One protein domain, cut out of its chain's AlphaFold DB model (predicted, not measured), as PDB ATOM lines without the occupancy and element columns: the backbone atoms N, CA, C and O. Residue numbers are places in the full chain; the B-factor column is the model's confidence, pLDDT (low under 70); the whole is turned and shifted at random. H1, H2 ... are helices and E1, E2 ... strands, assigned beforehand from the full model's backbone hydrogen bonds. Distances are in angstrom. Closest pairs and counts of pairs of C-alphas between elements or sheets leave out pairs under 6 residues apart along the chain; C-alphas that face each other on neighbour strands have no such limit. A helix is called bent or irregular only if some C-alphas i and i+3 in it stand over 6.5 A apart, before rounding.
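What this domain is: This is residues 27 to 230 of the 576 residues of an uncharacterized protein of Periophthalmus magnuspinnatus (UniProt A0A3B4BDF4). Two lobes make up the long axis: in one, helix H2 packs on both a four-stranded sheet, E1 to E4, and a three-stranded sheet, E5 to E7; the other is a seven-stranded sheet folded back on itself, with short helix H3 on it. E5 packs on E8, E9 and E10 where the lobes meet. You read 204 residues, with three named helices and fourteen named strands in the order E1 E2 E3 H1 E4 E5 E6 E7 H2 E8 E9 E10 E11 E12 E13 E14 H3; the sheets, E1 E2 E3 E4, E5 E6 E7 and E11 E10 E9 E8 E14 E13 E12, are antiparallel and the class is mixed. The whole is compact, with a radius of gyration of the C-alphas of 18.5 A and spans of 60 by 42 by 35 A.

Where its parts are: Find C-alpha 27 at (2.759, 53.764, 40.715), where E1, residues 27 to 32, begins. Go on through E2, 35 to 41, E3, 53 to 59, H1, 63 to 67, E4, 74 to 78, E5, 81 to 87, E6, 95 to 101, and E7, 104 to 110, 20.0 A long. H2, 113 to 127, runs 20.9 A from C-alpha 113 at (-16.156, 67.968, 36.425). Then come E8, 130 to 137, E9, 146 to 153, 22.0 A long, E10, 156 to 161, E11, 166 to 172, E12, 176 to 182, E13, 185 to 190, E14, 207 to 212, and H3, 222 to 228, ending at (-2.366, 50.720, 14.659).

How they stand to each other: E1 E2 E3, E5 E6 E7, E8 E9 E10 E11 and E12 E13 E14 are meanders, each strand the antiparallel neighbour of the one before. In the hairpin E2 and E3, N 38 and O 56 are 3.0 A apart, within hydrogen-bond range; so are N 57 and O 76 of E3 and E4, 2.9 A. H1 only grazes this sheet. H2 is on it at a height of 9.7 A and on E5 E6 E7 at 9.4 A, two layers each time; it runs along E6, at 3 degrees on the local plane. The closest C-alphas of E5 and E9 are Cys 82 and Cys 153, 5.6 A apart. In the folded sheet, one sheet bent back into two leaves, E11 E10 E9 face E14 E13 E12, with E8 as the hinge; N 136 of E8 and O 211 of E14 are 2.8 A apart. H3 is on it, over none of its strands, at a height of 7.8 A. Every O i to N i+4 pair is within range in H1, 10 of 11 in H2 and 2 of 3 in H3.

The domain as a whole: The C-alphas farthest apart, Gln 68 and Leu 203, are 61.1 A apart. The printed part has no cut; the links E2 to E3 and E13 to E14 are long. The mean pLDDT of the printed part is 70.6, and residues 27 to 53, 88 to 89, 194 to 209 and 212 to 230 are under 70.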
ATOM      1  N   GLU A  27       2.827  52.341  41.035       38.62
ATOM      2  CA  GLU A  27       2.759  53.764  40.715       38.62
ATOM      3  C   GLU A  27       1.614  54.423  41.496       38.62
ATOM      4  O   GLU A  27       0.435  54.078  41.366       38.62
ATOM      5  N   ARG A  28       1.955  55.409  42.332       42.22
ATOM      6  CA  ARG A  28       0.970  56.216  43.068       42.22
ATOM      7  C   ARG A  28       0.315  57.203  42.107       42.22
ATOM      8  O   ARG A  28       0.921  58.218  41.772       42.22
ATOM      9  N   LEU A  29      -0.919  56.928  41.684       37.19
ATOM     10  CA  LEU A  29      -1.516  57.640  40.556       37.19
ATOM     11  C   LEU A  29      -1.777  59.124  40.851       37.19
ATOM     12  O   LEU A  29      -1.394  59.987  40.058       37.19
ATOM     13  N   SER A  30      -2.424  59.449  41.978       33.12
ATOM     14  CA  SER A  30      -2.702  60.846  42.352       33.12
ATOM     15  C   SER A  30      -3.083  61.076  43.818       33.12
ATOM     16  O   SER A  30      -3.447  60.165  44.564       33.12
ATOM     17  N   VAL A  31      -3.021  62.353  44.215       34.59
ATOM     18  CA  VAL A  31      -3.463  62.884  45.511       34.59
ATOM     19  C   VAL A  31      -4.519  63.960  45.265       34.59
ATOM     20  O   VAL A  31      -4.177  65.106  44.994       34.59
ATOM     21  N   PHE A  32      -5.799  63.605  45.376       35.34
ATOM     22  CA  PHE A  32      -6.905  64.565  45.347       35.34
ATOM     23  C   PHE A  32      -7.894  64.222  46.459       35.34
ATOM     24  O   PHE A  32      -8.376  63.094  46.545       35.34
ATOM     25  N   GLY A  33      -8.156  65.191  47.337       46.56
ATOM     26  CA  GLY A  33      -8.948  64.968  48.543       46.56
ATOM     27  C   GLY A  33      -8.339  63.896  49.452       46.56
ATOM     28  O   GLY A  33      -7.150  63.935  49.776       46.56
ATOM     29  N   GLN A  34      -9.189  62.966  49.879       46.31
ATOM     30  CA  GLN A  34      -8.916  61.994  50.943       46.31
ATOM     31  C   GLN A  34      -8.632  60.578  50.422       46.31
ATOM     32  O   GLN A  34      -8.224  59.707  51.183       46.31
ATOM     33  N   LEU A  35      -8.825  60.345  49.122       40.84
ATOM     34  CA  LEU A  35      -8.569  59.053  48.495       40.84
ATOM     35  C   LEU A  35      -7.109  58.946  48.058       40.84
ATOM     36  O   LEU A  35      -6.472  59.927  47.654       40.84
ATOM     37  N   THR A  36      -6.595  57.723  48.071       48.12
ATOM     38  CA  THR A  36      -5.415  57.357  47.288       48.12
ATOM     39  C   THR A  36      -5.790  56.258  46.321       48.12
ATOM     40  O   THR A  36      -6.379  55.259  46.722       48.12
ATOM     41  N   LEU A  37      -5.403  56.433  45.062       49.31
ATOM     42  CA  LEU A  37      -5.406  55.365  44.082       49.31
ATOM     43  C   LEU A  37      -3.955  54.995  43.785       49.31
ATOM     44  O   LEU A  37      -3.176  55.849  43.353       49.31
ATOM     45  N   ASN A  38      -3.603  53.736  44.021       50.44
ATOM     46  CA  ASN A  38      -2.326  53.164  43.609       50.44
ATOM     47  C   ASN A  38      -2.589  52.182  42.465       50.44
ATOM     48  O   ASN A  38      -3.444  51.306  42.595       50.44
ATOM     49  N   VAL A  39      -1.849  52.309  41.365       42.81
ATOM     50  CA  VAL A  39      -1.751  51.256  40.350       42.81
ATOM     51  C   VAL A  39      -0.675  50.290  40.817       42.81
ATOM     52  O   VAL A  39       0.446  50.706  41.099       42.81
ATOM     53  N   ALA A  40      -0.996  49.005  40.884       41.66
ATOM     54  CA  ALA A  40      -0.009  47.949  41.032       41.66
ATOM     55  C   ALA A  40      -0.036  47.116  39.750       41.66
ATOM     56  O   ALA A  40      -0.923  46.281  39.566       41.66
ATOM     57  N   LYS A  41       0.927  47.344  38.849       38.94
ATOM     58  CA  LYS A  41       1.101  46.449  37.704       38.94
ATOM     59  C   LYS A  41       1.806  45.200  38.202       38.94
ATOM     60  O   LYS A  41       2.936  45.265  38.684       38.94
ATOM     61  N   SER A  42       1.114  44.067  38.138       34.28
ATOM     62  CA  SER A  42       1.658  42.791  38.592       34.28
ATOM     63  C   SER A  42       2.698  42.287  37.588       34.28
ATOM     64  O   SER A  42       2.379  41.528  36.673       34.28
ATOM     65  N   ALA A  43       3.948  42.726  37.756       31.31
ATOM     66  CA  ALA A  43       5.115  42.124  37.123       31.31
ATOM     67  C   ALA A  43       5.295  40.702  37.681       31.31
ATOM     68  O   ALA A  43       5.990  40.472  38.667       31.31
ATOM     69  N   LYS A  44       4.566  39.751  37.096       30.09
ATOM     70  CA  LYS A  44       4.605  38.341  37.471       30.09
ATOM     71  C   LYS A  44       5.627  37.655  36.575       30.09
ATOM     72  O   LYS A  44       5.312  37.288  35.443       30.09
ATOM     73  N   ASP A  45       6.862  37.571  37.061       31.06
ATOM     74  CA  ASP A  45       7.991  37.105  36.263       31.06
ATOM     75  C   ASP A  45       7.752  35.742  35.601       31.06
ATOM     76  O   ASP A  45       7.181  34.815  36.179       31.06
ATOM     77  N   MET A  46       8.266  35.630  34.374       28.89
ATOM     78  CA  MET A  46       8.408  34.383  33.619       28.89
ATOM     79  C   MET A  46       7.106  33.672  33.186       28.89
ATOM     80  O   MET A  46       7.074  32.448  33.068       28.89
ATOM     81  N   CYS A  47       6.056  34.421  32.822       24.05
ATOM     82  CA  CYS A  47       4.985  33.888  31.964       24.05
ATOM     83  C   CYS A  47       4.467  34.944  30.957       24.05
ATOM     84  O   CYS A  47       4.044  36.016  31.381       24.05
ATOM     85  N   PRO A  48       4.462  34.689  29.629       31.44
ATOM     86  CA  PRO A  48       4.148  35.705  28.609       31.44
ATOM     87  C   PRO A  48       2.640  35.949  28.388       31.44
ATOM     88  O   PRO A  48       2.244  36.449  27.337       31.44
ATOM     89  N   PHE A  49       1.790  35.584  29.351       31.20
ATOM     90  CA  PHE A  49       0.342  35.791  29.306       31.20
ATOM     91  C   PHE A  49      -0.172  36.290  30.662       31.20
ATOM     92  O   PHE A  49       0.236  35.795  31.710       31.20
ATOM     93  N   VAL A  50      -1.136  37.214  30.604       34.81
ATOM     94  CA  VAL A  50      -1.850  37.828  31.739       34.81
ATOM     95  C   VAL A  50      -0.992  38.733  32.642       34.81
ATOM     96  O   VAL A  50      -0.736  38.444  33.811       34.81
ATOM     97  N   SER A  51      -0.655  39.918  32.128       45.59
ATOM     98  CA  SER A  51      -0.428  41.096  32.970       45.59
ATOM     99  C   SER A  51      -1.774  41.585  33.526       45.59
ATOM    100  O   SER A  51      -2.507  42.292  32.834       45.59
ATOM    101  N   THR A  52      -2.134  41.197  34.751       50.53
ATOM    102  CA  THR A  52      -3.305  41.765  35.440       50.53
ATOM    103  C   THR A  52      -2.986  43.185  35.912       50.53
ATOM    104  O   THR A  52      -2.172  43.371  36.826       50.53
ATOM    105  N   ASP A  53      -3.622  44.191  35.313       65.44
ATOM    106  CA  ASP A  53      -3.613  45.558  35.833       65.44
ATOM    107  C   ASP A  53      -4.541  45.648  37.055       65.44
ATOM    108  O   ASP A  53      -5.755  45.474  36.943       65.44
ATOM    109  N   CYS A  54      -3.964  45.911  38.230       72.38
ATOM    110  CA  CYS A  54      -4.694  45.994  39.492       72.38
ATOM    111  C   CYS A  54      -4.718  47.438  40.014       72.38
ATOM    112  O   CYS A  54      -3.682  48.108  40.091       72.38
ATOM    113  N   LEU A  55      -5.893  47.907  40.439       81.38
ATOM    114  CA  LEU A  55      -6.051  49.177  41.152       81.38
ATOM    115  C   LEU A  55      -6.318  48.927  42.632       81.38
ATOM    116  O   LEU A  55      -7.166  48.116  42.990       81.38
ATOM    117  N   VAL A  56      -5.639  49.676  43.497       80.06
ATOM    118  CA  VAL A  56      -5.895  49.668  44.940       80.06
ATOM    119  C   VAL A  56      -6.448  51.027  45.353       80.06
ATOM    120  O   VAL A  56      -5.751  52.043  45.274       80.06
ATOM    121  N   LEU A  57      -7.706  51.037  45.792       81.25
ATOM    122  CA  LEU A  57      -8.369  52.199  46.374       81.25
ATOM    123  C   LEU A  57      -8.126  52.176  47.886       81.25
ATOM    124  O   LEU A  57      -8.539  51.236  48.563       81.25
ATOM    125  N   LEU A  58      -7.474  53.212  48.411       79.88
ATOM    126  CA  LEU A  58      -7.235  53.403  49.842       79.88
ATOM    127  C   LEU A  58      -8.030  54.618  50.333       79.88
ATOM    128  O   LEU A  58      -7.874  55.727  49.805       79.88
ATOM    129  N   VAL A  59      -8.872  54.403  51.342       80.69
ATOM    130  CA  VAL A  59      -9.800  55.401  51.892       80.69
ATOM    131  C   VAL A  59      -9.344  55.836  53.286       80.69
ATOM    132  O   VAL A  59      -9.197  55.007  54.184       80.69
ATOM    133  N   TYR A  60      -9.160  57.140  53.482       77.12
ATOM    134  CA  TYR A  60      -8.790  57.778  54.756       77.12
ATOM    135  C   TYR A  60      -9.940  58.693  55.218       77.12
ATOM    136  O   TYR A  60     -10.758  59.087  54.389       77.12
ATOM    137  N   LYS A  61     -10.031  59.062  56.509       77.31
ATOM    138  CA  LYS A  61     -11.046  60.039  56.983       77.31
ATOM    139  C   LYS A  61     -10.858  61.412  56.366       77.31
ATOM    140  O   LYS A  61     -11.814  62.162  56.203       77.31
ATOM    141  N   ASP A  62      -9.592  61.774  56.191       74.38
ATOM    142  CA  ASP A  62      -9.143  63.081  55.770       74.38
ATOM    143  C   ASP A  62      -7.694  63.040  55.271       74.38
ATOM    144  O   ASP A  62      -6.982  62.033  55.331       74.38
ATOM    145  N   LYS A  63      -7.267  64.173  54.709       72.44
ATOM    146  CA  LYS A  63      -5.919  64.355  54.174       72.44
ATOM    147  C   LYS A  63      -4.859  64.432  55.288       72.44
ATOM    148  O   LYS A  63      -3.688  64.201  54.995       72.44
ATOM    149  N   ALA A  64      -5.248  64.730  56.533       75.81
ATOM    150  CA  ALA A  64      -4.340  64.812  57.672       75.81
ATOM    151  C   ALA A  64      -3.961  63.409  58.175       75.81
ATOM    152  O   ALA A  64      -2.763  63.130  58.199       75.81
ATOM    153  N   GLU A  65      -4.934  62.514  58.424       77.19
ATOM    154  CA  GLU A  65      -4.712  61.077  58.706       77.19
ATOM    155  C   GLU A  65      -3.725  60.490  57.680       77.19
ATOM    156  O   GLU A  65      -2.674  59.952  58.038       77.19
ATOM    157  N   ARG A  66      -4.006  60.699  56.384       70.69
ATOM    158  CA  ARG A  66      -3.135  60.262  55.284       70.69
ATOM    159  C   ARG A  66      -1.719  60.855  55.372       70.69
ATOM    160  O   ARG A  66      -0.745  60.139  55.156       70.69
ATOM    161  N   SER A  67      -1.586  62.157  55.638       75.06
ATOM    162  CA  SER A  67      -0.278  62.838  55.703       75.06
ATOM    163  C   SER A  67       0.566  62.431  56.916       75.06
ATOM    164  O   SER A  67       1.790  62.477  56.849       75.06
ATOM    165  N   GLN A  68      -0.089  61.994  57.993       83.38
ATOM    166  CA  GLN A  68       0.533  61.491  59.219       83.38
ATOM    167  C   GLN A  68       0.943  60.012  59.110       83.38
ATOM    168  O   GLN A  68       1.528  59.471  60.044       83.38
ATOM    169  N   GLY A  69       0.640  59.344  57.989       79.12
ATOM    170  CA  GLY A  69       0.918  57.917  57.805       79.12
ATOM    171  C   GLY A  69      -0.011  56.997  58.605       79.12
ATOM    172  O   GLY A  69       0.321  55.828  58.801       79.12
ATOM    173  N   VAL A  70      -1.165  57.498  59.064       78.50
ATOM    174  CA  VAL A  70      -2.204  56.665  59.686       78.50
ATOM    175  C   VAL A  70      -2.696  55.649  58.653       78.50
ATOM    176  O   VAL A  70      -2.847  55.982  57.477       78.50
ATOM    177  N   ARG A  71      -2.932  54.403  59.082       79.38
ATOM    178  CA  ARG A  71      -3.440  53.333  58.211       79.38
ATOM    179  C   ARG A  71      -4.791  53.725  57.607       79.38
ATOM    180  O   ARG A  71      -5.619  54.340  58.275       79.38
ATOM    181  N   GLU A  72      -5.014  53.344  56.356       79.56
ATOM    182  CA  GLU A  72      -6.307  53.476  55.696       79.56
ATOM    183  C   GLU A  72      -7.430  52.778  56.477       79.56
ATOM    184  O   GLU A  72      -7.229  51.774  57.162       79.56
ATOM    185  N   ARG A  73      -8.641  53.320  56.351       80.00
ATOM    186  CA  ARG A  73      -9.858  52.792  56.982       80.00
ATOM    187  C   ARG A  73     -10.458  51.638  56.197       80.00
ATOM    188  O   ARG A  73     -11.051  50.738  56.780       80.00
ATOM    189  N   VAL A  74     -10.341  51.714  54.874       79.19
ATOM    190  CA  VAL A  74     -10.794  50.699  53.926       79.19
ATOM    191  C   VAL A  74      -9.783  50.651  52.786       79.19
ATOM    192  O   VAL A  74      -9.437  51.690  52.218       79.19
ATOM    193  N   SER A  75      -9.343  49.447  52.441       77.81
ATOM    194  CA  SER A  75      -8.623  49.143  51.210       77.81
ATOM    195  C   SER A  75      -9.493  48.236  50.338       77.81
ATOM    196  O   SER A  75     -10.078  47.270  50.824       77.81
ATOM    197  N   VAL A  76      -9.620  48.568  49.052       79.19
ATOM    198  CA  VAL A  76     -10.355  47.764  48.063       79.19
ATOM    199  C   VAL A  76      -9.449  47.524  46.863       79.19
ATOM    200  O   VAL A  76      -8.957  48.477  46.257       79.19
ATOM    201  N   THR A  77      -9.234  46.256  46.519       81.06
ATOM    202  CA  THR A  77      -8.560  45.853  45.285       81.06
ATOM    203  C   THR A  77      -9.583  45.674  44.165       81.06
ATOM    204  O   THR A  77     -10.602  44.998  44.319       81.06
ATOM    205  N   LEU A  78      -9.314  46.309  43.027       82.88
ATOM    206  CA  LEU A  78     -10.012  46.089  41.769       82.88
ATOM    207  C   LEU A  78      -9.064  45.333  40.837       82.88
ATOM    208  O   LEU A  78      -7.964  45.800  40.532       82.88
ATOM    209  N   GLU A  79      -9.511  44.160  40.416       84.19
ATOM    210  CA  GLU A  79      -8.828  43.228  39.521       84.19
ATOM    211  C   GLU A  79      -9.721  43.017  38.289       84.19
ATOM    212  O   GLU A  79     -10.923  43.284  38.353       84.19
ATOM    213  N   ASP A  80      -9.143  42.575  37.170       82.56
ATOM    214  CA  ASP A  80      -9.838  42.378  35.888       82.56
ATOM    215  C   ASP A  80     -10.628  43.612  35.412       82.56
ATOM    216  O   ASP A  80     -11.833  43.557  35.149       82.56
ATOM    217  N   ILE A  81      -9.937  44.753  35.328       86.69
ATOM    218  CA  ILE A  81     -10.511  46.038  34.916       86.69
ATOM    219  C   ILE A  81     -10.803  46.022  33.410       86.69
ATOM    220  O   ILE A  81      -9.907  45.913  32.577       86.69
ATOM    221  N   CYS A  82     -12.075  46.189  33.066       85.81
ATOM    222  CA  CYS A  82     -12.614  46.171  31.708       85.81
ATOM    223  C   CYS A  82     -12.656  47.555  31.055       85.81
ATOM    224  O   CYS A  82     -12.743  47.652  29.833       85.81
ATOM    225  N   GLY A  83     -12.636  48.629  31.849       87.44
ATOM    226  CA  GLY A  83     -12.622  49.992  31.334       87.44
ATOM    227  C   GLY A  83     -13.039  51.056  32.348       87.44
ATOM    228  O   GLY A  83     -13.372  50.771  33.499       87.44
ATOM    229  N   VAL A  84     -13.027  52.306  31.884       89.00
ATOM    230  CA  VAL A  84     -13.403  53.497  32.658       89.00
ATOM    231  C   VAL A  84     -14.509  54.248  31.909       89.00
ATOM    232  O   VAL A  84     -14.414  54.448  30.697       89.00
ATOM    233  N   GLU A  85     -15.565  54.655  32.616       89.50
ATOM    234  CA  GLU A  85     -16.714  55.399  32.076       89.50
ATOM    235  C   GLU A  85     -16.983  56.652  32.924       89.50
ATOM    236  O   GLU A  85     -17.210  56.578  34.132       89.50
ATOM    237  N   THR A  86     -17.004  57.819  32.278       88.75
ATOM    238  CA  THR A  86     -17.444  59.089  32.871       88.75
ATOM    239  C   THR A  86     -18.970  59.201  32.790       88.75
ATOM    240  O   THR A  86     -19.511  59.509  31.724       88.75
ATOM    241  N   GLY A  87     -19.661  58.961  33.900       75.62
ATOM    242  CA  GLY A  87     -21.108  59.103  34.024       75.62
ATOM    243  C   GLY A  87     -21.559  60.539  34.307       75.62
ATOM    244  O   GLY A  87     -20.794  61.394  34.766       75.62
ATOM    245  N   GLN A  88     -22.842  60.794  34.051       65.75
ATOM    246  CA  GLN A  88     -23.562  61.922  34.650       65.75
ATOM    247  C   GLN A  88     -24.210  61.475  35.976       65.75
ATOM    248  O   GLN A  88     -23.894  60.402  36.493       65.75
ATOM    249  N   CYS A  89     -25.031  62.331  36.578       66.88
ATOM    250  CA  CYS A  89     -25.457  62.224  37.972       66.88
ATOM    251  C   CYS A  89     -26.011  60.845  38.397       66.88
ATOM    252  O   CYS A  89     -26.892  60.276  37.753       66.88
ATOM    253  N   TYR A  90     -25.521  60.326  39.529       74.06
ATOM    254  CA  TYR A  90     -25.959  59.050  40.113       74.06
ATOM    255  C   TYR A  90     -25.923  59.101  41.649       74.06
ATOM    256  O   TYR A  90     -24.998  59.667  42.229       74.06
ATOM    257  N   GLU A  91     -26.958  58.562  42.309       77.50
ATOM    258  CA  GLU A  91     -27.208  58.659  43.767       77.50
ATOM    259  C   GLU A  91     -26.937  60.055  44.386       77.50
ATOM    260  O   GLU A  91     -26.478  60.180  45.521       77.50
ATOM    261  N   GLY A  92     -27.232  61.127  43.642       71.19
ATOM    262  CA  GLY A  92     -27.079  62.516  44.095       71.19
ATOM    263  C   GLY A  92     -25.677  63.120  43.936       71.19
ATOM    264  O   GLY A  92     -25.529  64.326  44.116       71.19
ATOM    265  N   ALA A  93     -24.662  62.347  43.537       75.19
ATOM    266  CA  ALA A  93     -23.385  62.909  43.097       75.19
ATOM    267  C   ALA A  93     -23.545  63.525  41.696       75.19
ATOM    268  O   ALA A  93     -24.076  62.874  40.795       75.19
ATOM    269  N   ALA A  94     -23.095  64.770  41.504       75.56
ATOM    270  CA  ALA A  94     -23.277  65.509  40.249       75.56
ATOM    271  C   ALA A  94     -22.440  64.940  39.088       75.56
ATOM    272  O   ALA A  94     -22.931  64.828  37.963       75.56
ATOM    273  N   PHE A  95     -21.198  64.543  39.374       84.19
ATOM    274  CA  PHE A  95     -20.267  63.947  38.419       84.19
ATOM    275  C   PHE A  95     -19.787  62.600  38.967       84.19
ATOM    276  O   PHE A  95     -19.420  62.506  40.141       84.19
ATOM    277  N   THR A  96     -19.803  61.546  38.145       85.00
ATOM    278  CA  THR A  96     -19.479  60.185  38.601       85.00
ATOM    279  C   THR A  96     -18.523  59.473  37.655       85.00
ATOM    280  O   THR A  96     -18.681  59.505  36.438       85.00
ATOM    281  N   LEU A  97     -17.499  58.829  38.211       88.00
ATOM    282  CA  LEU A  97     -16.562  57.998  37.460       88.00
ATOM    283  C   LEU A  97     -16.815  56.536  37.812       88.00
ATOM    284  O   LEU A  97     -16.822  56.176  38.988       88.00
ATOM    285  N   THR A  98     -17.022  55.706  36.797       88.19
ATOM    286  CA  THR A  98     -17.251  54.271  36.953       88.19
ATOM    287  C   THR A  98     -16.017  53.499  36.510       88.19
ATOM    288  O   THR A  98     -15.542  53.668  35.386       88.19
ATOM    289  N   LEU A  99     -15.518  52.637  37.392       88.44
ATOM    290  CA  LEU A  99     -14.504  51.631  37.101       88.44
ATOM    291  C   LEU A  99     -15.223  50.298  36.873       88.44
ATOM    292  O   LEU A  99     -15.796  49.719  37.802       88.44
ATOM    293  N   LEU A 100     -15.221  49.840  35.622       89.00
ATOM    294  CA  LEU A 100     -15.809  48.568  35.215       89.00
ATOM    295  C   LEU A 100     -14.774  47.464  35.393       89.00
ATOM    296  O   LEU A 100     -13.694  47.547  34.813       89.00
ATOM    297  N   CYS A 101     -15.116  46.420  36.142       86.31
ATOM    298  CA  CYS A 101     -14.322  45.200  36.283       86.31
ATOM    299  C   CYS A 101     -15.212  43.986  35.977       86.31
ATOM    300  O   CYS A 101     -16.434  44.096  36.093       86.31
ATOM    301  N   LEU A 102     -14.644  42.827  35.619       80.94
ATOM    302  CA  LEU A 102     -15.444  41.632  35.282       80.94
ATOM    303  C   LEU A 102     -16.414  41.228  36.407       80.94
ATOM    304  O   LEU A 102     -17.582  40.950  36.150       80.94
ATOM    305  N   ASN A 103     -15.936  41.236  37.654       77.06
ATOM    306  CA  ASN A 103     -16.672  40.706  38.810       77.06
ATOM    307  C   ASN A 103     -17.407  41.780  39.638       77.06
ATOM    308  O   ASN A 103     -18.228  41.446  40.492       77.06
ATOM    309  N   GLN A 104     -17.089  43.063  39.435       76.25
ATOM    310  CA  GLN A 104     -17.581  44.170  40.259       76.25
ATOM    311  C   GLN A 104     -17.554  45.509  39.510       76.25
ATOM    312  O   GLN A 104     -16.708  45.754  38.654       76.25
ATOM    313  N   CYS A 105     -18.463  46.407  39.881       80.75
ATOM    314  CA  CYS A 105     -18.538  47.768  39.352       80.75
ATOM    315  C   CYS A 105     -18.375  48.754  40.516       80.75
ATOM    316  O   CYS A 105     -19.103  48.654  41.511       80.75
ATOM    317  N   ALA A 106     -17.406  49.668  40.404       83.38
ATOM    318  CA  ALA A 106     -17.073  50.639  41.443       83.38
ATOM    319  C   ALA A 106     -17.324  52.069  40.949       83.38
ATOM    320  O   ALA A 106     -16.720  52.515  39.973       83.38
ATOM    321  N   LEU A 107     -18.211  52.791  41.636       85.31
ATOM    322  CA  LEU A 107     -18.514  54.196  41.350       85.31
ATOM    323  C   LEU A 107     -17.803  55.119  42.337       85.31
ATOM    324  O   LEU A 107     -17.810  54.858  43.540       85.31
ATOM    325  N   LEU A 108     -17.263  56.217  41.807       84.81
ATOM    326  CA  LEU A 108     -16.606  57.305  42.527       84.81
ATOM    327  C   LEU A 108     -17.341  58.624  42.252       84.81
ATOM    328  O   LEU A 108     -17.525  59.008  41.096       84.81
ATOM    329  N   GLY A 109     -17.756  59.317  43.313       83.38
ATOM    330  CA  GLY A 109     -18.393  60.636  43.228       83.38
ATOM    331  C   GLY A 109     -17.383  61.787  43.206       83.38
ATOM    332  O   GLY A 109     -16.351  61.719  43.873       83.38
ATOM    333  N   PHE A 110     -17.697  62.845  42.454       81.56
ATOM    334  CA  PHE A 110     -16.928  64.089  42.391       81.56
ATOM    335  C   PHE A 110     -17.863  65.307  42.357       81.56
ATOM    336  O   PHE A 110     -18.849  65.321  41.618       81.56
ATOM    337  N   ASP A 111     -17.512  66.369  43.088       78.69
ATOM    338  CA  ASP A 111     -18.290  67.619  43.096       78.69
ATOM    339  C   ASP A 111     -17.902  68.545  41.918       78.69
ATOM    340  O   ASP A 111     -18.631  69.479  41.592       78.69
ATOM    341  N   SER A 112     -16.767  68.285  41.251       80.00
ATOM    342  CA  SER A 112     -16.263  69.055  40.103       80.00
ATOM    343  C   SER A 112     -15.936  68.168  38.898       80.00
ATOM    344  O   SER A 112     -15.244  67.150  39.010       80.00
ATOM    345  N   ARG A 113     -16.389  68.616  37.721       85.88
ATOM    346  CA  ARG A 113     -16.156  67.968  36.425       85.88
ATOM    347  C   ARG A 113     -14.677  67.923  36.044       85.88
ATOM    348  O   ARG A 113     -14.230  66.915  35.506       85.88
ATOM    349  N   ASP A 114     -13.921  68.979  36.331       88.56
ATOM    350  CA  ASP A 114     -12.510  69.079  35.931       88.56
ATOM    351  C   ASP A 114     -11.636  68.117  36.740       88.56
ATOM    352  O   ASP A 114     -10.715  67.499  36.205       88.56
ATOM    353  N   VAL A 115     -11.985  67.909  38.017       81.19
ATOM    354  CA  VAL A 115     -11.357  66.882  38.858       81.19
ATOM    355  C   VAL A 115     -11.672  65.492  38.309       81.19
ATOM    356  O   VAL A 115     -10.748  64.704  38.125       81.19
ATOM    357  N   LEU A 116     -12.934  65.202  37.969       84.81
ATOM    358  CA  LEU A 116     -13.315  63.927  37.350       84.81
ATOM    359  C   LEU A 116     -12.552  63.670  36.041       84.81
ATOM    360  O   LEU A 116     -12.015  62.580  35.860       84.81
ATOM    361  N   LEU A 117     -12.462  64.657  35.143       88.44
ATOM    362  CA  LEU A 117     -11.753  64.514  33.864       88.44
ATOM    363  C   LEU A 117     -10.237  64.345  34.065       88.44
ATOM    364  O   LEU A 117      -9.604  63.548  33.370       88.44
ATOM    365  N   GLY A 118      -9.661  65.033  35.055       84.44
ATOM    366  CA  GLY A 118      -8.264  64.867  35.466       84.44
ATOM    367  C   GLY A 118      -7.955  63.510  36.116       84.44
ATOM    368  O   GLY A 118      -6.804  63.070  36.071       84.44
ATOM    369  N   TRP A 119      -8.958  62.837  36.689       83.75
ATOM    370  CA  TRP A 119      -8.872  61.445  37.143       83.75
ATOM    371  C   TRP A 119      -9.041  60.457  35.987       83.75
ATOM    372  O   TRP A 119      -8.206  59.574  35.841       83.75
ATOM    373  N   ASP A 120     -10.060  60.623  35.145       86.50
ATOM    374  CA  ASP A 120     -10.349  59.776  33.979       86.50
ATOM    375  C   ASP A 120      -9.155  59.682  33.011       86.50
ATOM    376  O   ASP A 120      -8.654  58.592  32.731       86.50
ATOM    377  N   ALA A 121      -8.616  60.824  32.566       84.19
ATOM    378  CA  ALA A 121      -7.462  60.853  31.661       84.19
ATOM    379  C   ALA A 121      -6.212  60.180  32.263       84.19
ATOM    380  O   ALA A 121      -5.448  59.521  31.560       84.19
ATOM    381  N   ARG A 122      -6.028  60.322  33.579       81.69
ATOM    382  CA  ARG A 122      -4.905  59.776  34.353       81.69
ATOM    383  C   ARG A 122      -5.035  58.269  34.592       81.69
ATOM    384  O   ARG A 122      -4.052  57.546  34.467       81.69
ATOM    385  N   LEU A 123      -6.243  57.804  34.904       85.88
ATOM    386  CA  LEU A 123      -6.595  56.390  35.016       85.88
ATOM    387  C   LEU A 123      -6.335  55.664  33.701       85.88
ATOM    388  O   LEU A 123      -5.627  54.661  33.696       85.88
ATOM    389  N   ARG A 124      -6.849  56.204  32.588       85.12
ATOM    390  CA  ARG A 124      -6.633  55.628  31.256       85.12
ATOM    391  C   ARG A 124      -5.141  55.561  30.915       85.12
ATOM    392  O   ARG A 124      -4.674  54.487  30.565       85.12
ATOM    393  N   TYR A 125      -4.384  56.639  31.146       83.25
ATOM    394  CA  TYR A 125      -2.931  56.670  30.918       83.25
ATOM    395  C   TYR A 125      -2.159  55.558  31.652       83.25
ATOM    396  O   TYR A 125      -1.366  54.861  31.024       83.25
ATOM    397  N   SER A 126      -2.376  55.360  32.960       81.00
ATOM    398  CA  SER A 126      -1.613  54.342  33.706       81.00
ATOM    399  C   SER A 126      -2.160  52.921  33.562       81.00
ATOM    400  O   SER A 126      -1.390  51.975  33.711       81.00
ATOM    401  N   LEU A 127      -3.443  52.727  33.244       80.69
ATOM    402  CA  LEU A 127      -3.952  51.402  32.869       80.69
ATOM    403  C   LEU A 127      -3.396  50.957  31.503       80.69
ATOM    404  O   LEU A 127      -3.069  49.783  31.347       80.69
ATOM    405  N   GLY A 128      -3.160  51.890  30.575       83.06
ATOM    406  CA  GLY A 128      -2.530  51.638  29.277       83.06
ATOM    407  C   GLY A 128      -3.465  51.985  28.123       83.06
ATOM    408  O   GLY A 128      -3.895  53.127  27.977       83.06
ATOM    409  N   GLU A 129      -3.796  50.999  27.297       83.06
ATOM    410  CA  GLU A 129      -4.685  51.154  26.146       83.06
ATOM    411  C   GLU A 129      -6.145  51.013  26.591       83.06
ATOM    412  O   GLU A 129      -6.780  49.974  26.408       83.06
ATOM    413  N   VAL A 130      -6.676  52.070  27.220       87.62
ATOM    414  CA  VAL A 130      -8.071  52.124  27.689       87.62
ATOM    415  C   VAL A 130      -8.896  53.109  26.865       87.62
ATOM    416  O   VAL A 130      -8.835  54.326  27.063       87.62
ATOM    417  N   HIS A 131      -9.720  52.563  25.973       87.88
ATOM    418  CA  HIS A 131     -10.591  53.302  25.059       87.88
ATOM    419  C   HIS A 131     -12.068  52.954  25.302       87.88
ATOM    420  O   HIS A 131     -12.408  51.860  25.759       87.88
ATOM    421  N   ARG A 132     -12.965  53.895  24.988       89.19
ATOM    422  CA  ARG A 132     -14.418  53.762  25.161       89.19
ATOM    423  C   ARG A 132     -15.148  54.369  23.970       89.19
ATOM    424  O   ARG A 132     -14.886  55.514  23.609       89.19
ATOM    425  N   PHE A 133     -16.104  53.634  23.413       89.62
ATOM    426  CA  PHE A 133     -16.850  54.029  22.222       89.62
ATOM    427  C   PHE A 133     -18.356  53.851  22.437       89.62
ATOM    428  O   PHE A 133     -18.808  52.784  22.849       89.62
ATOM    429  N   CYS A 134     -19.142  54.890  22.148       89.12
ATOM    430  CA  CYS A 134     -20.604  54.821  22.198       89.12
ATOM    431  C   CYS A 134     -21.136  54.157  20.922       89.12
ATOM    432  O   CYS A 134     -20.869  54.625  19.809       89.12
ATOM    433  N   VAL A 135     -21.882  53.068  21.078       90.06
ATOM    434  CA  VAL A 135     -22.258  52.174  19.979       90.06
ATOM    435  C   VAL A 135     -23.709  51.707  20.077       90.06
ATOM    436  O   VAL A 135     -24.378  51.897  21.090       90.06
ATOM    437  N   VAL A 136     -24.198  51.070  19.013       89.25
ATOM    438  CA  VAL A 136     -25.482  50.366  18.986       89.25
ATOM    439  C   VAL A 136     -25.239  48.915  18.578       89.25
ATOM    440  O   VAL A 136     -24.795  48.643  17.461       89.25
ATOM    441  N   VAL A 137     -25.544  47.978  19.477       89.06
ATOM    442  CA  VAL A 137     -25.578  46.540  19.179       89.06
ATOM    443  C   VAL A 137     -26.725  46.285  18.204       89.06
ATOM    444  O   VAL A 137     -27.863  46.668  18.484       89.06
ATOM    445  N   LEU A 138     -26.435  45.659  17.062       85.50
ATOM    446  CA  LEU A 138     -27.449  45.331  16.058       85.50
ATOM    447  C   LEU A 138     -28.146  43.987  16.358       85.50
ATOM    448  O   LEU A 138     -27.547  43.107  16.985       85.50
ATOM    449  N   PRO A 139     -29.403  43.804  15.905       80.50
ATOM    450  CA  PRO A 139     -30.124  42.543  16.065       80.50
ATOM    451  C   PRO A 139     -29.518  41.420  15.213       80.50
ATOM    452  O   PRO A 139     -28.781  41.662  14.258       80.50
ATOM    453  N   GLY A 140     -29.854  40.174  15.558       73.25
ATOM    454  CA  GLY A 140     -29.288  38.968  14.936       73.25
ATOM    455  C   GLY A 140     -28.066  38.397  15.666       73.25
ATOM    456  O   GLY A 140     -27.496  37.406  15.216       73.25
ATOM    457  N   THR A 141     -27.685  38.986  16.801       77.25
ATOM    458  CA  THR A 141     -26.694  38.428  17.734       77.25
ATOM    459  C   THR A 141     -27.387  37.926  19.006       77.25
ATOM    460  O   THR A 141     -28.585  38.134  19.196       77.25
ATOM    461  N   LYS A 142     -26.630  37.274  19.893       72.69
ATOM    462  CA  LYS A 142     -27.104  36.872  21.225       72.69
ATOM    463  C   LYS A 142     -27.148  38.030  22.240       72.69
ATOM    464  O   LYS A 142     -27.782  37.903  23.282       72.69
ATOM    465  N   LEU A 143     -26.452  39.130  21.958       80.69
ATOM    466  CA  LEU A 143     -26.394  40.297  22.835       80.69
ATOM    467  C   LEU A 143     -27.674  41.125  22.703       80.69
ATOM    468  O   LEU A 143     -28.268  41.209  21.625       80.69
ATOM    469  N   GLU A 144     -28.064  41.797  23.786       81.75
ATOM    470  CA  GLU A 144     -29.203  42.709  23.753       81.75
ATOM    471  C   GLU A 144     -28.983  43.836  22.739       81.75
ATOM    472  O   GLU A 144     -28.003  44.583  22.794       81.75
ATOM    473  N   THR A 145     -29.939  43.981  21.822       87.81
ATOM    474  CA  THR A 145     -29.946  45.019  20.782       87.81
ATOM    475  C   THR A 145     -30.169  46.405  21.395       87.81
ATOM    476  O   THR A 145     -30.906  46.542  22.373       87.81
ATOM    477  N   GLY A 146     -29.548  47.445  20.836       88.38
ATOM    478  CA  GLY A 146     -29.712  48.831  21.298       88.38
ATOM    479  C   GLY A 146     -28.410  49.508  21.747       88.38
ATOM    480  O   GLY A 146     -27.324  49.012  21.441       88.38
ATOM    481  N   PRO A 147     -28.499  50.681  22.402       90.31
ATOM    482  CA  PRO A 147     -27.335  51.484  22.769       90.31
ATOM    483  C   PRO A 147     -26.484  50.803  23.849       90.31
ATOM    484  O   PRO A 147     -27.013  50.222  24.793       90.31
ATOM    485  N   ALA A 148     -25.166  50.905  23.702       90.75
ATOM    486  CA  ALA A 148     -24.173  50.332  24.604       90.75
ATOM    487  C   ALA A 148     -22.856  51.126  24.559       90.75
ATOM    488  O   ALA A 148     -22.617  51.910  23.632       90.75
ATOM    489  N   THR A 149     -21.967  50.877  25.518       90.56
ATOM    490  CA  THR A 149     -20.573  51.334  25.490       90.56
ATOM    491  C   THR A 149     -19.635  50.155  25.244       90.56
ATOM    492  O   THR A 149     -19.606  49.182  25.996       90.56
ATOM    493  N   LEU A 150     -18.854  50.234  24.164       91.19
ATOM    494  CA  LEU A 150     -17.780  49.291  23.870       91.19
ATOM    495  C   LEU A 150     -16.492  49.805  24.516       91.19
ATOM    496  O   LEU A 150     -16.028  50.899  24.192       91.19
ATOM    497  N   HIS A 151     -15.925  49.011  25.412       90.94
ATOM    498  CA  HIS A 151     -14.656  49.265  26.071       90.94
ATOM    499  C   HIS A 151     -13.574  48.352  25.501       90.94
ATOM    500  O   HIS A 151     -13.780  47.150  25.330       90.94
ATOM    501  N   LEU A 152     -12.412  48.937  25.245       89.56
ATOM    502  CA  LEU A 152     -11.170  48.228  24.971       89.56
ATOM    503  C   LEU A 152     -10.213  48.563  26.115       89.56
ATOM    504  O   LEU A 152      -9.980  49.742  26.373       89.56
ATOM    505  N   CYS A 153      -9.705  47.548  26.807       88.44
ATOM    506  CA  CYS A 153      -8.751  47.682  27.901       88.44
ATOM    507  C   CYS A 153      -7.614  46.680  27.685       88.44
ATOM    508  O   CYS A 153      -7.759  45.487  27.963       88.44
ATOM    509  N   ASN A 154      -6.493  47.155  27.141       87.12
ATOM    510  CA  ASN A 154      -5.341  46.335  26.765       87.12
ATOM    511  C   ASN A 154      -5.771  45.139  25.878       87.12
ATOM    512  O   ASN A 154      -6.185  45.323  24.736       87.12
ATOM    513  N   ASN A 155      -5.725  43.904  26.395       84.75
ATOM    514  CA  ASN A 155      -6.101  42.692  25.648       84.75
ATOM    515  C   ASN A 155      -7.579  42.272  25.802       84.75
ATOM    516  O   ASN A 155      -7.970  41.238  25.254       84.75
ATOM    517  N   LEU A 156      -8.397  43.031  26.538       85.81
ATOM    518  CA  LEU A 156      -9.793  42.712  26.844       85.81
ATOM    519  C   LEU A 156     -10.751  43.680  26.135       85.81
ATOM    520  O   LEU A 156     -10.660  44.896  26.290       85.81
ATOM    521  N   LEU A 157     -11.701  43.128  25.381       88.31
ATOM    522  CA  LEU A 157     -12.841  43.843  24.816       88.31
ATOM    523  C   LEU A 157     -14.068  43.550  25.685       88.31
ATOM    524  O   LEU A 157     -14.431  42.388  25.851       88.31
ATOM    525  N   ALA A 158     -14.728  44.574  26.214       89.00
ATOM    526  CA  ALA A 158     -15.937  44.434  27.022       89.00
ATOM    527  C   ALA A 158     -17.050  45.334  26.480       89.00
ATOM    528  O   ALA A 158     -16.794  46.441  26.011       89.00
ATOM    529  N   LEU A 159     -18.297  44.874  26.540       89.62
ATOM    530  CA  LEU A 159     -19.458  45.627  26.076       89.62
ATOM    531  C   LEU A 159     -20.430  45.804  27.242       89.62
ATOM    532  O   LEU A 159     -20.919  44.823  27.808       89.62
ATOM    533  N   ALA A 160     -20.663  47.059  27.619       89.81
ATOM    534  CA  ALA A 160     -21.426  47.454  28.796       89.81
ATOM    535  C   ALA A 160     -22.705  48.224  28.429       89.81
ATOM    536  O   ALA A 160     -22.792  48.849  27.369       89.81
ATOM    537  N   ARG A 161     -23.709  48.157  29.305       87.31
ATOM    538  CA  ARG A 161     -25.016  48.817  29.172       87.31
ATOM    539  C   ARG A 161     -25.518  49.329  30.521       87.31
ATOM    540  O   ARG A 161     -25.013  48.918  31.559       87.31
ATOM    541  N   ASP A 162     -26.544  50.174  30.472       85.31
ATOM    542  CA  ASP A 162     -27.285  50.732  31.612       85.31
ATOM    543  C   ASP A 162     -26.485  51.689  32.519       85.31
ATOM    544  O   ASP A 162     -25.342  52.053  32.240       85.31
ATOM    545  N   VAL A 163     -27.129  52.181  33.585       82.06
ATOM    546  CA  VAL A 163     -26.548  53.114  34.566       82.06
ATOM    547  C   VAL A 163     -26.905  52.632  35.984       82.06
ATOM    548  O   VAL A 163     -28.088  52.615  36.331       82.06
ATOM    549  N   PRO A 164     -25.931  52.242  36.832       79.12
ATOM    550  CA  PRO A 164     -24.493  52.205  36.569       79.12
ATOM    551  C   PRO A 164     -24.154  51.067  35.590       79.12
ATOM    552  O   PRO A 164     -24.811  50.025  35.662       79.12
ATOM    553  N   PRO A 165     -23.155  51.232  34.706       84.44
ATOM    554  CA  PRO A 165     -22.943  50.278  33.631       84.44
ATOM    555  C   PRO A 165     -22.598  48.863  34.117       84.44
ATOM    556  O   PRO A 165     -21.846  48.661  35.076       84.44
ATOM    557  N   VAL A 166     -23.185  47.885  33.430       84.06
ATOM    558  CA  VAL A 166     -23.074  46.439  33.645       84.06
ATOM    559  C   VAL A 166     -22.543  45.799  32.366       84.06
ATOM    560  O   VAL A 166     -22.971  46.150  31.268       84.06
ATOM    561  N   ILE A 167     -21.606  44.860  32.491       85.88
ATOM    562  CA  ILE A 167     -21.026  44.142  31.351       85.88
ATOM    563  C   ILE A 167     -22.026  43.085  30.864       85.88
ATOM    564  O   ILE A 167     -22.393  42.197  31.628       85.88
ATOM    565  N   ILE A 168     -22.426  43.157  29.591       85.38
ATOM    566  CA  ILE A 168     -23.300  42.159  28.942       85.38
ATOM    567  C   ILE A 168     -22.534  41.174  28.040       85.38
ATOM    568  O   ILE A 168     -23.114  40.238  27.497       85.38
ATOM    569  N   GLY A 169     -21.225  41.375  27.871       84.81
ATOM    570  CA  GLY A 169     -20.329  40.440  27.195       84.81
ATOM    571  C   GLY A 169     -18.875  40.911  27.228       84.81
ATOM    572  O   GLY A 169     -18.608  42.114  27.268       84.81
ATOM    573  N   HIS A 170     -17.935  39.967  27.217       87.00
ATOM    574  CA  HIS A 170     -16.500  40.242  27.171       87.00
ATOM    575  C   HIS A 170     -15.748  39.184  26.349       87.00
ATOM    576  O   HIS A 170     -16.148  38.020  26.287       87.00
ATOM    577  N   TRP A 171     -14.655  39.593  25.705       87.19
ATOM    578  CA  TRP A 171     -13.852  38.780  24.791       87.19
ATOM    579  C   TRP A 171     -12.380  39.182  24.889       87.19
ATOM    580  O   TRP A 171     -12.059  40.368  24.840       87.19
ATOM    581  N   ASN A 172     -11.465  38.216  24.943       85.12
ATOM    582  CA  ASN A 172     -10.044  38.517  24.769       85.12
ATOM    583  C   ASN A 172      -9.776  38.821  23.287       85.12
ATOM    584  O   ASN A 172     -10.182  38.044  22.421       85.12
ATOM    585  N   LEU A 173      -9.026  39.883  22.985       85.50
ATOM    586  CA  LEU A 173      -8.547  40.191  21.632       85.50
ATOM    587  C   LEU A 173      -7.871  38.992  20.934       85.50
ATOM    588  O   LEU A 173      -8.255  38.698  19.801       85.50
ATOM    589  N   PRO A 174      -6.939  38.240  21.567       85.62
ATOM    590  CA  PRO A 174      -6.340  37.055  20.947       85.62
ATOM    591  C   PRO A 174      -7.317  35.888  20.711       85.62
ATOM    592  O   PRO A 174      -6.948  34.942  20.015       85.62
ATOM    593  N   ASP A 175      -8.540  35.926  21.252       84.44
ATOM    594  CA  ASP A 175      -9.591  34.928  21.002       84.44
ATOM    595  C   ASP A 175     -10.598  35.349  19.926       84.44
ATOM    596  O   ASP A 175     -11.418  34.528  19.508       84.44
ATOM    597  N   LEU A 176     -10.509  36.581  19.414       84.69
ATOM    598  CA  LEU A 176     -11.227  37.001  18.215       84.69
ATOM    599  C   LEU A 176     -10.608  36.340  16.972       84.69
ATOM    600  O   LEU A 176      -9.393  36.306  16.790       84.69
ATOM    601  N   ARG A 177     -11.452  35.819  16.078       85.19
ATOM    602  CA  ARG A 177     -11.027  35.247  14.785       85.19
ATOM    603  C   ARG A 177     -10.795  36.312  13.727       85.19
ATOM    604  O   ARG A 177      -9.905  36.173  12.892       85.19
ATOM    605  N   ARG A 178     -11.678  37.308  13.708       85.44
ATOM    606  CA  ARG A 178     -11.766  38.369  12.703       85.44
ATOM    607  C   ARG A 178     -12.340  39.611  13.368       85.44
ATOM    608  O   ARG A 178     -13.251  39.490  14.181       85.44
ATOM    609  N   TYR A 179     -11.860  40.783  12.991       88.81
ATOM    610  CA  TYR A 179     -12.488  42.056  13.325       88.81
ATOM    611  C   TYR A 179     -12.165  43.094  12.248       88.81
ATOM    612  O   TYR A 179     -11.214  42.921  11.483       88.81
ATOM    613  N   GLY A 180     -12.965  44.154  12.162       84.94
ATOM    614  CA  GLY A 180     -12.706  45.257  11.242       84.94
ATOM    615  C   GLY A 180     -13.856  46.260  11.129       84.94
ATOM    616  O   GLY A 180     -14.984  45.974  11.544       84.94
ATOM    617  N   PRO A 181     -13.585  47.446  10.562       87.00
ATOM    618  CA  PRO A 181     -14.617  48.424  10.254       87.00
ATOM    619  C   PRO A 181     -15.510  47.951   9.102       87.00
ATOM    620  O   PRO A 181     -15.065  47.277   8.172       87.00
ATOM    621  N   VAL A 182     -16.770  48.374   9.137       84.75
ATOM    622  CA  VAL A 182     -17.744  48.253   8.044       84.75
ATOM    623  C   VAL A 182     -18.399  49.621   7.807       84.75
ATOM    624  O   VAL A 182     -18.302  50.497   8.671       84.75
ATOM    625  N   PRO A 183     -19.075  49.864   6.670       82.88
ATOM    626  CA  PRO A 183     -19.814  51.109   6.472       82.88
ATOM    627  C   PRO A 183     -20.791  51.376   7.629       82.88
ATOM    628  O   PRO A 183     -21.697  50.585   7.882       82.88
ATOM    629  N   ASN A 184     -20.591  52.495   8.333       79.19
ATOM    630  CA  ASN A 184     -21.324  52.902   9.542       79.19
ATOM    631  C   ASN A 184     -21.209  51.953  10.761       79.19
ATOM    632  O   ASN A 184     -22.066  51.988  11.642       79.19
ATOM    633  N   GLY A 185     -20.162  51.127  10.867       83.31
ATOM    634  CA  GLY A 185     -20.017  50.217  12.006       83.31
ATOM    635  C   GLY A 185     -18.645  49.572  12.179       83.31
ATOM    636  O   GLY A 185     -17.683  49.843  11.465       83.31
ATOM    637  N   PHE A 186     -18.591  48.663  13.141       87.19
ATOM    638  CA  PHE A 186     -17.490  47.763  13.438       87.19
ATOM    639  C   PHE A 186     -18.053  46.350  13.627       87.19
ATOM    640  O   PHE A 186     -19.164  46.169  14.132       87.19
ATOM    641  N   VAL A 187     -17.307  45.337  13.198       86.75
ATOM    642  CA  VAL A 187     -17.693  43.929  13.328       86.75
ATOM    643  C   VAL A 187     -16.547  43.160  13.956       86.75
ATOM    644  O   VAL A 187     -15.397  43.336  13.556       86.75
ATOM    645  N   PHE A 188     -16.862  42.268  14.892       87.62
ATOM    646  CA  PHE A 188     -15.921  41.276  15.399       87.62
ATOM    647  C   PHE A 188     -16.563  39.888  15.473       87.62
ATOM    648  O   PHE A 188     -17.750  39.740  15.755       87.62
ATOM    649  N   GLU A 189     -15.769  38.858  15.194       85.31
ATOM    650  CA  GLU A 189     -16.136  37.454  15.352       85.31
ATOM    651  C   GLU A 189     -15.323  36.855  16.499       85.31
ATOM    652  O   GLU A 189     -14.108  36.675  16.385       85.31
ATOM    653  N   GLY A 190     -15.999  36.509  17.592       83.00
ATOM    654  CA  GLY A 190     -15.411  35.731  18.675       83.00
ATOM    655  C   GLY A 190     -15.108  34.301  18.223       83.00
ATOM    656  O   GLY A 190     -15.915  33.672  17.543       83.00
ATOM    657  N   GLY A 191     -13.940  33.763  18.567       73.19
ATOM    658  CA  GLY A 191     -13.557  32.402  18.207       73.19
ATOM    659  C   GLY A 191     -14.254  31.311  19.019       73.19
ATOM    660  O   GLY A 191     -15.078  31.556  19.889       73.19
ATOM    661  N   THR A 192     -13.858  30.061  18.794       75.56
ATOM    662  CA  THR A 192     -14.271  28.926  19.640       75.56
ATOM    663  C   THR A 192     -13.637  28.944  21.040       75.56
ATOM    664  O   THR A 192     -13.961  28.081  21.848       75.56
ATOM    665  N   ARG A 193     -12.746  29.906  21.332       70.81
ATOM    666  CA  ARG A 193     -12.088  30.082  22.638       70.81
ATOM    667  C   ARG A 193     -12.722  31.154  23.532       70.81
ATOM    668  O   ARG A 193     -12.522  31.082  24.739       70.81
ATOM    669  N   CYS A 194     -13.508  32.098  23.000       69.44
ATOM    670  CA  CYS A 194     -14.269  33.028  23.843       69.44
ATOM    671  C   CYS A 194     -15.494  32.294  24.421       69.44
ATOM    672  O   CYS A 194     -16.578  32.275  23.837       69.44
ATOM    673  N   GLY A 195     -15.254  31.566  25.513       51.72
ATOM    674  CA  GLY A 195     -16.159  30.555  26.046       51.72
ATOM    675  C   GLY A 195     -17.564  31.073  26.351       51.72
ATOM    676  O   GLY A 195     -17.728  32.103  26.990       51.72
ATOM    677  N   TYR A 196     -18.556  30.310  25.890       48.31
ATOM    678  CA  TYR A 196     -19.960  30.305  26.319       48.31
ATOM    679  C   TYR A 196     -20.522  31.612  26.921       48.31
ATOM    680  O   TYR A 196     -20.776  31.697  28.118       48.31
ATOM    681  N   CYS A 197     -20.888  32.578  26.066       47.69
ATOM    682  CA  CYS A 197     -21.987  33.485  26.421       47.69
ATOM    683  C   CYS A 197     -23.209  32.609  26.767       47.69
ATOM    684  O   CYS A 197     -23.699  31.868  25.902       47.69
ATOM    685  N   GLU A 198     -23.656  32.636  28.021       36.88
ATOM    686  CA  GLU A 198     -24.450  31.565  28.644       36.88
ATOM    687  C   GLU A 198     -25.863  31.405  28.052       36.88
ATOM    688  O   GLU A 198     -26.505  32.397  27.721       36.88
ATOM    689  N   SER A 199     -26.330  30.152  27.901       39.28
ATOM    690  CA  SER A 199     -27.560  29.645  27.232       39.28
ATOM    691  C   SER A 199     -27.383  28.994  25.843       39.28
ATOM    692  O   SER A 199     -26.479  29.327  25.064       39.28
ATOM    693  N   ASP A 200     -28.245  28.024  25.532       36.06
ATOM    694  CA  ASP A 200     -28.075  27.076  24.425       36.06
ATOM    695  C   ASP A 200     -28.645  27.553  23.086       36.06
ATOM    696  O   ASP A 200     -29.675  28.217  23.022       36.06
ATOM    697  N   SER A 201     -27.913  27.238  22.010       36.25
ATOM    698  CA  SER A 201     -28.298  27.346  20.586       36.25
ATOM    699  C   SER A 201     -27.033  27.255  19.721       36.25
ATOM    700  O   SER A 201     -26.278  28.218  19.571       36.25
ATOM    701  N   HIS A 202     -26.754  26.087  19.146       39.91
ATOM    702  CA  HIS A 202     -25.684  25.963  18.154       39.91
ATOM    703  C   HIS A 202     -26.170  26.535  16.815       39.91
ATOM    704  O   HIS A 202     -26.956  25.867  16.158       39.91
ATOM    705  N   LEU A 203     -25.711  27.743  16.432       38.56
ATOM    706  CA  LEU A 203     -25.313  28.105  15.046       38.56
ATOM    707  C   LEU A 203     -24.905  29.584  14.841       38.56
ATOM    708  O   LEU A 203     -24.080  29.839  13.971       38.56
ATOM    709  N   LEU A 204     -25.403  30.554  15.628       41.66
ATOM    710  CA  LEU A 204     -25.122  32.002  15.424       41.66
ATOM    711  C   LEU A 204     -24.185  32.655  16.473       41.66
ATOM    712  O   LEU A 204     -23.987  33.867  16.470       41.66
ATOM    713  N   LYS A 205     -23.568  31.874  17.369       48.78
ATOM    714  CA  LYS A 205     -22.924  32.347  18.621       48.78
ATOM    715  C   LYS A 205     -21.672  33.252  18.509       48.78
ATOM    716  O   LYS A 205     -21.099  33.572  19.546       48.78
ATOM    717  N   HIS A 206     -21.225  33.657  17.317       55.50
ATOM    718  CA  HIS A 206     -19.870  34.212  17.132       55.50
ATOM    719  C   HIS A 206     -19.773  35.641  16.579       55.50
ATOM    720  O   HIS A 206     -18.804  36.323  16.903       55.50
ATOM    721  N   LEU A 207     -20.723  36.116  15.765       56.22
ATOM    722  CA  LEU A 207     -20.600  37.415  15.089       56.22
ATOM    723  C   LEU A 207     -21.292  38.533  15.881       56.22
ATOM    724  O   LEU A 207     -22.503  38.488  16.081       56.22
ATOM    725  N   CYS A 208     -20.538  39.558  16.276       67.19
ATOM    726  CA  CYS A 208     -21.061  40.778  16.882       67.19
ATOM    727  C   CYS A 208     -20.947  41.936  15.883       67.19
ATOM    728  O   CYS A 208     -19.845  42.313  15.480       67.19
ATOM    729  N   ILE A 209     -22.093  42.495  15.479       65.75
ATOM    730  CA  ILE A 209     -22.174  43.666  14.598       65.75
ATOM    731  C   ILE A 209     -22.585  44.873  15.438       65.75
ATOM    732  O   ILE A 209     -23.617  44.863  16.113       65.75
ATOM    733  N   VAL A 210     -21.753  45.910  15.397       75.25
ATOM    734  CA  VAL A 210     -21.803  47.049  16.308       75.25
ATOM    735  C   VAL A 210     -21.771  48.332  15.481       75.25
ATOM    736  O   VAL A 210     -20.745  48.703  14.917       75.25
ATOM    737  N   SER A 211     -22.909  49.012  15.363       71.62
ATOM    738  CA  SER A 211     -22.988  50.289  14.649       71.62
ATOM    739  C   SER A 211     -22.365  51.402  15.492       71.62
ATOM    740  O   SER A 211     -22.602  51.478  16.700       71.62
ATOM    741  N   LEU A 212     -21.550  52.257  14.875       66.81
ATOM    742  CA  LEU A 212     -20.903  53.362  15.582       66.81
ATOM    743  C   LEU A 212     -21.872  54.542  15.670       66.81
ATOM    744  O   LEU A 212     -22.424  54.981  14.659       66.81
ATOM    745  N   GLY A 213     -22.073  55.082  16.876       50.81
ATOM    746  CA  GLY A 213     -22.890  56.281  17.052       50.81
ATOM    747  C   GLY A 213     -22.321  57.452  16.245       50.81
ATOM    748  O   GLY A 213     -21.108  57.649  16.201       50.81
ATOM    749  N   LYS A 214     -23.188  58.277  15.636       40.22
ATOM    750  CA  LYS A 214     -22.807  59.436  14.790       40.22
ATOM    751  C   LYS A 214     -22.100  60.583  15.548       40.22
ATOM    752  O   LYS A 214     -22.011  61.697  15.047       40.22
ATOM    753  N   THR A 215     -21.628  60.327  16.763       35.25
ATOM    754  CA  THR A 215     -21.047  61.276  17.719       35.25
ATOM    755  C   THR A 215     -19.530  61.111  17.840       35.25
ATOM    756  O   THR A 215     -18.977  61.230  18.932       35.25
ATOM    757  N   LEU A 216     -18.846  60.831  16.726       38.16
ATOM    758  CA  LEU A 216     -17.394  60.971  16.616       38.16
ATOM    759  C   LEU A 216     -17.071  62.181  15.739       38.16
ATOM    760  O   LEU A 216     -17.640  62.364  14.663       38.16
ATOM    761  N   ASN A 217     -16.169  63.022  16.237       32.78
ATOM    762  CA  ASN A 217     -15.697  64.219  15.553       32.78
ATOM    763  C   ASN A 217     -14.940  63.797  14.271       32.78
ATOM    764  O   ASN A 217     -14.052  62.946  14.374       32.78
ATOM    765  N   PRO A 218     -15.253  64.346  13.077       35.28
ATOM    766  CA  PRO A 218     -14.748  63.835  11.795       35.28
ATOM    767  C   PRO A 218     -13.220  63.869  11.610       35.28
ATOM    768  O   PRO A 218     -12.727  63.329  10.624       35.28
ATOM    769  N   HIS A 219     -12.461  64.463  12.537       33.56
ATOM    770  CA  HIS A 219     -11.000  64.559  12.474       33.56
ATOM    771  C   HIS A 219     -10.201  63.390  13.081       33.56
ATOM    772  O   HIS A 219      -8.974  63.424  13.012       33.56
ATOM    773  N   ARG A 220     -10.839  62.346  13.633       40.06
ATOM    774  CA  ARG A 220     -10.145  61.073  13.918       40.06
ATOM    775  C   ARG A 220     -11.092  59.869  13.811       40.06
ATOM    776  O   ARG A 220     -11.942  59.693  14.685       40.06
ATOM    777  N   PRO A 221     -10.981  59.030  12.764       40.75
ATOM    778  CA  PRO A 221     -11.762  57.809  12.681       40.75
ATOM    779  C   PRO A 221     -11.207  56.744  13.634       40.75
ATOM    780  O   PRO A 221     -10.001  56.521  13.720       40.75
ATOM    781  N   LEU A 222     -12.123  55.995  14.249       46.38
ATOM    782  CA  LEU A 222     -11.880  54.803  15.083       46.38
ATOM    783  C   LEU A 222     -10.993  53.731  14.394       46.38
ATOM    784  O   LEU A 222     -10.455  52.832  15.034       46.38
ATOM    785  N   VAL A 223     -10.850  53.838  13.071       48.28
ATOM    786  CA  VAL A 223     -10.093  52.940  12.194       48.28
ATOM    787  C   VAL A 223      -8.578  53.072  12.364       48.28
ATOM    788  O   VAL A 223      -7.890  52.081  12.164       48.28
ATOM    789  N   GLU A 224      -8.034  54.237  12.734       40.09
ATOM    790  CA  GLU A 224      -6.574  54.372  12.883       40.09
ATOM    791  C   GLU A 224      -6.071  53.860  14.238       40.09
ATOM    792  O   GLU A 224      -5.116  53.092  14.266       40.09
ATOM    793  N   GLU A 225      -6.713  54.208  15.360       39.62
ATOM    794  CA  GLU A 225      -6.271  53.728  16.683       39.62
ATOM    795  C   GLU A 225      -6.445  52.209  16.823       39.62
ATOM    796  O   GLU A 225      -5.462  51.501  17.029       39.62
ATOM    797  N   CYS A 226      -7.649  51.664  16.621       40.41
ATOM    798  CA  CYS A 226      -7.887  50.228  16.824       40.41
ATOM    799  C   CYS A 226      -7.219  49.302  15.786       40.41
ATOM    800  O   CYS A 226      -7.277  48.084  15.949       40.41
ATOM    801  N   VAL A 227      -6.589  49.842  14.734       43.75
ATOM    802  CA  VAL A 227      -5.740  49.071  13.809       43.75
ATOM    803  C   VAL A 227      -4.262  49.245  14.167       43.75
ATOM    804  O   VAL A 227      -3.556  48.249  14.322       43.75
ATOM    805  N   ASN A 228      -3.785  50.475  14.377       39.03
ATOM    806  CA  ASN A 228      -2.366  50.720  14.659       39.03
ATOM    807  C   ASN A 228      -1.911  50.182  16.027       39.03
ATOM    808  O   ASN A 228      -0.735  49.867  16.177       39.03
ATOM    809  N   LEU A 229      -2.814  50.033  17.006       44.28
ATOM    810  CA  LEU A 229      -2.466  49.539  18.347       44.28
ATOM    811  C   LEU A 229      -2.147  48.028  18.410       44.28
ATOM    812  O   LEU A 229      -1.573  47.580  19.396       44.28
ATOM    813  N   ASN A 230      -2.469  47.212  17.389       45.38
ATOM    814  CA  ASN A 230      -2.079  45.784  17.417       45.38
ATOM    815  C   ASN A 230      -1.935  45.057  16.055       45.38
ATOM    816  O   ASN A 230      -1.578  43.875  16.019       45.38
TER     817      ASN A 230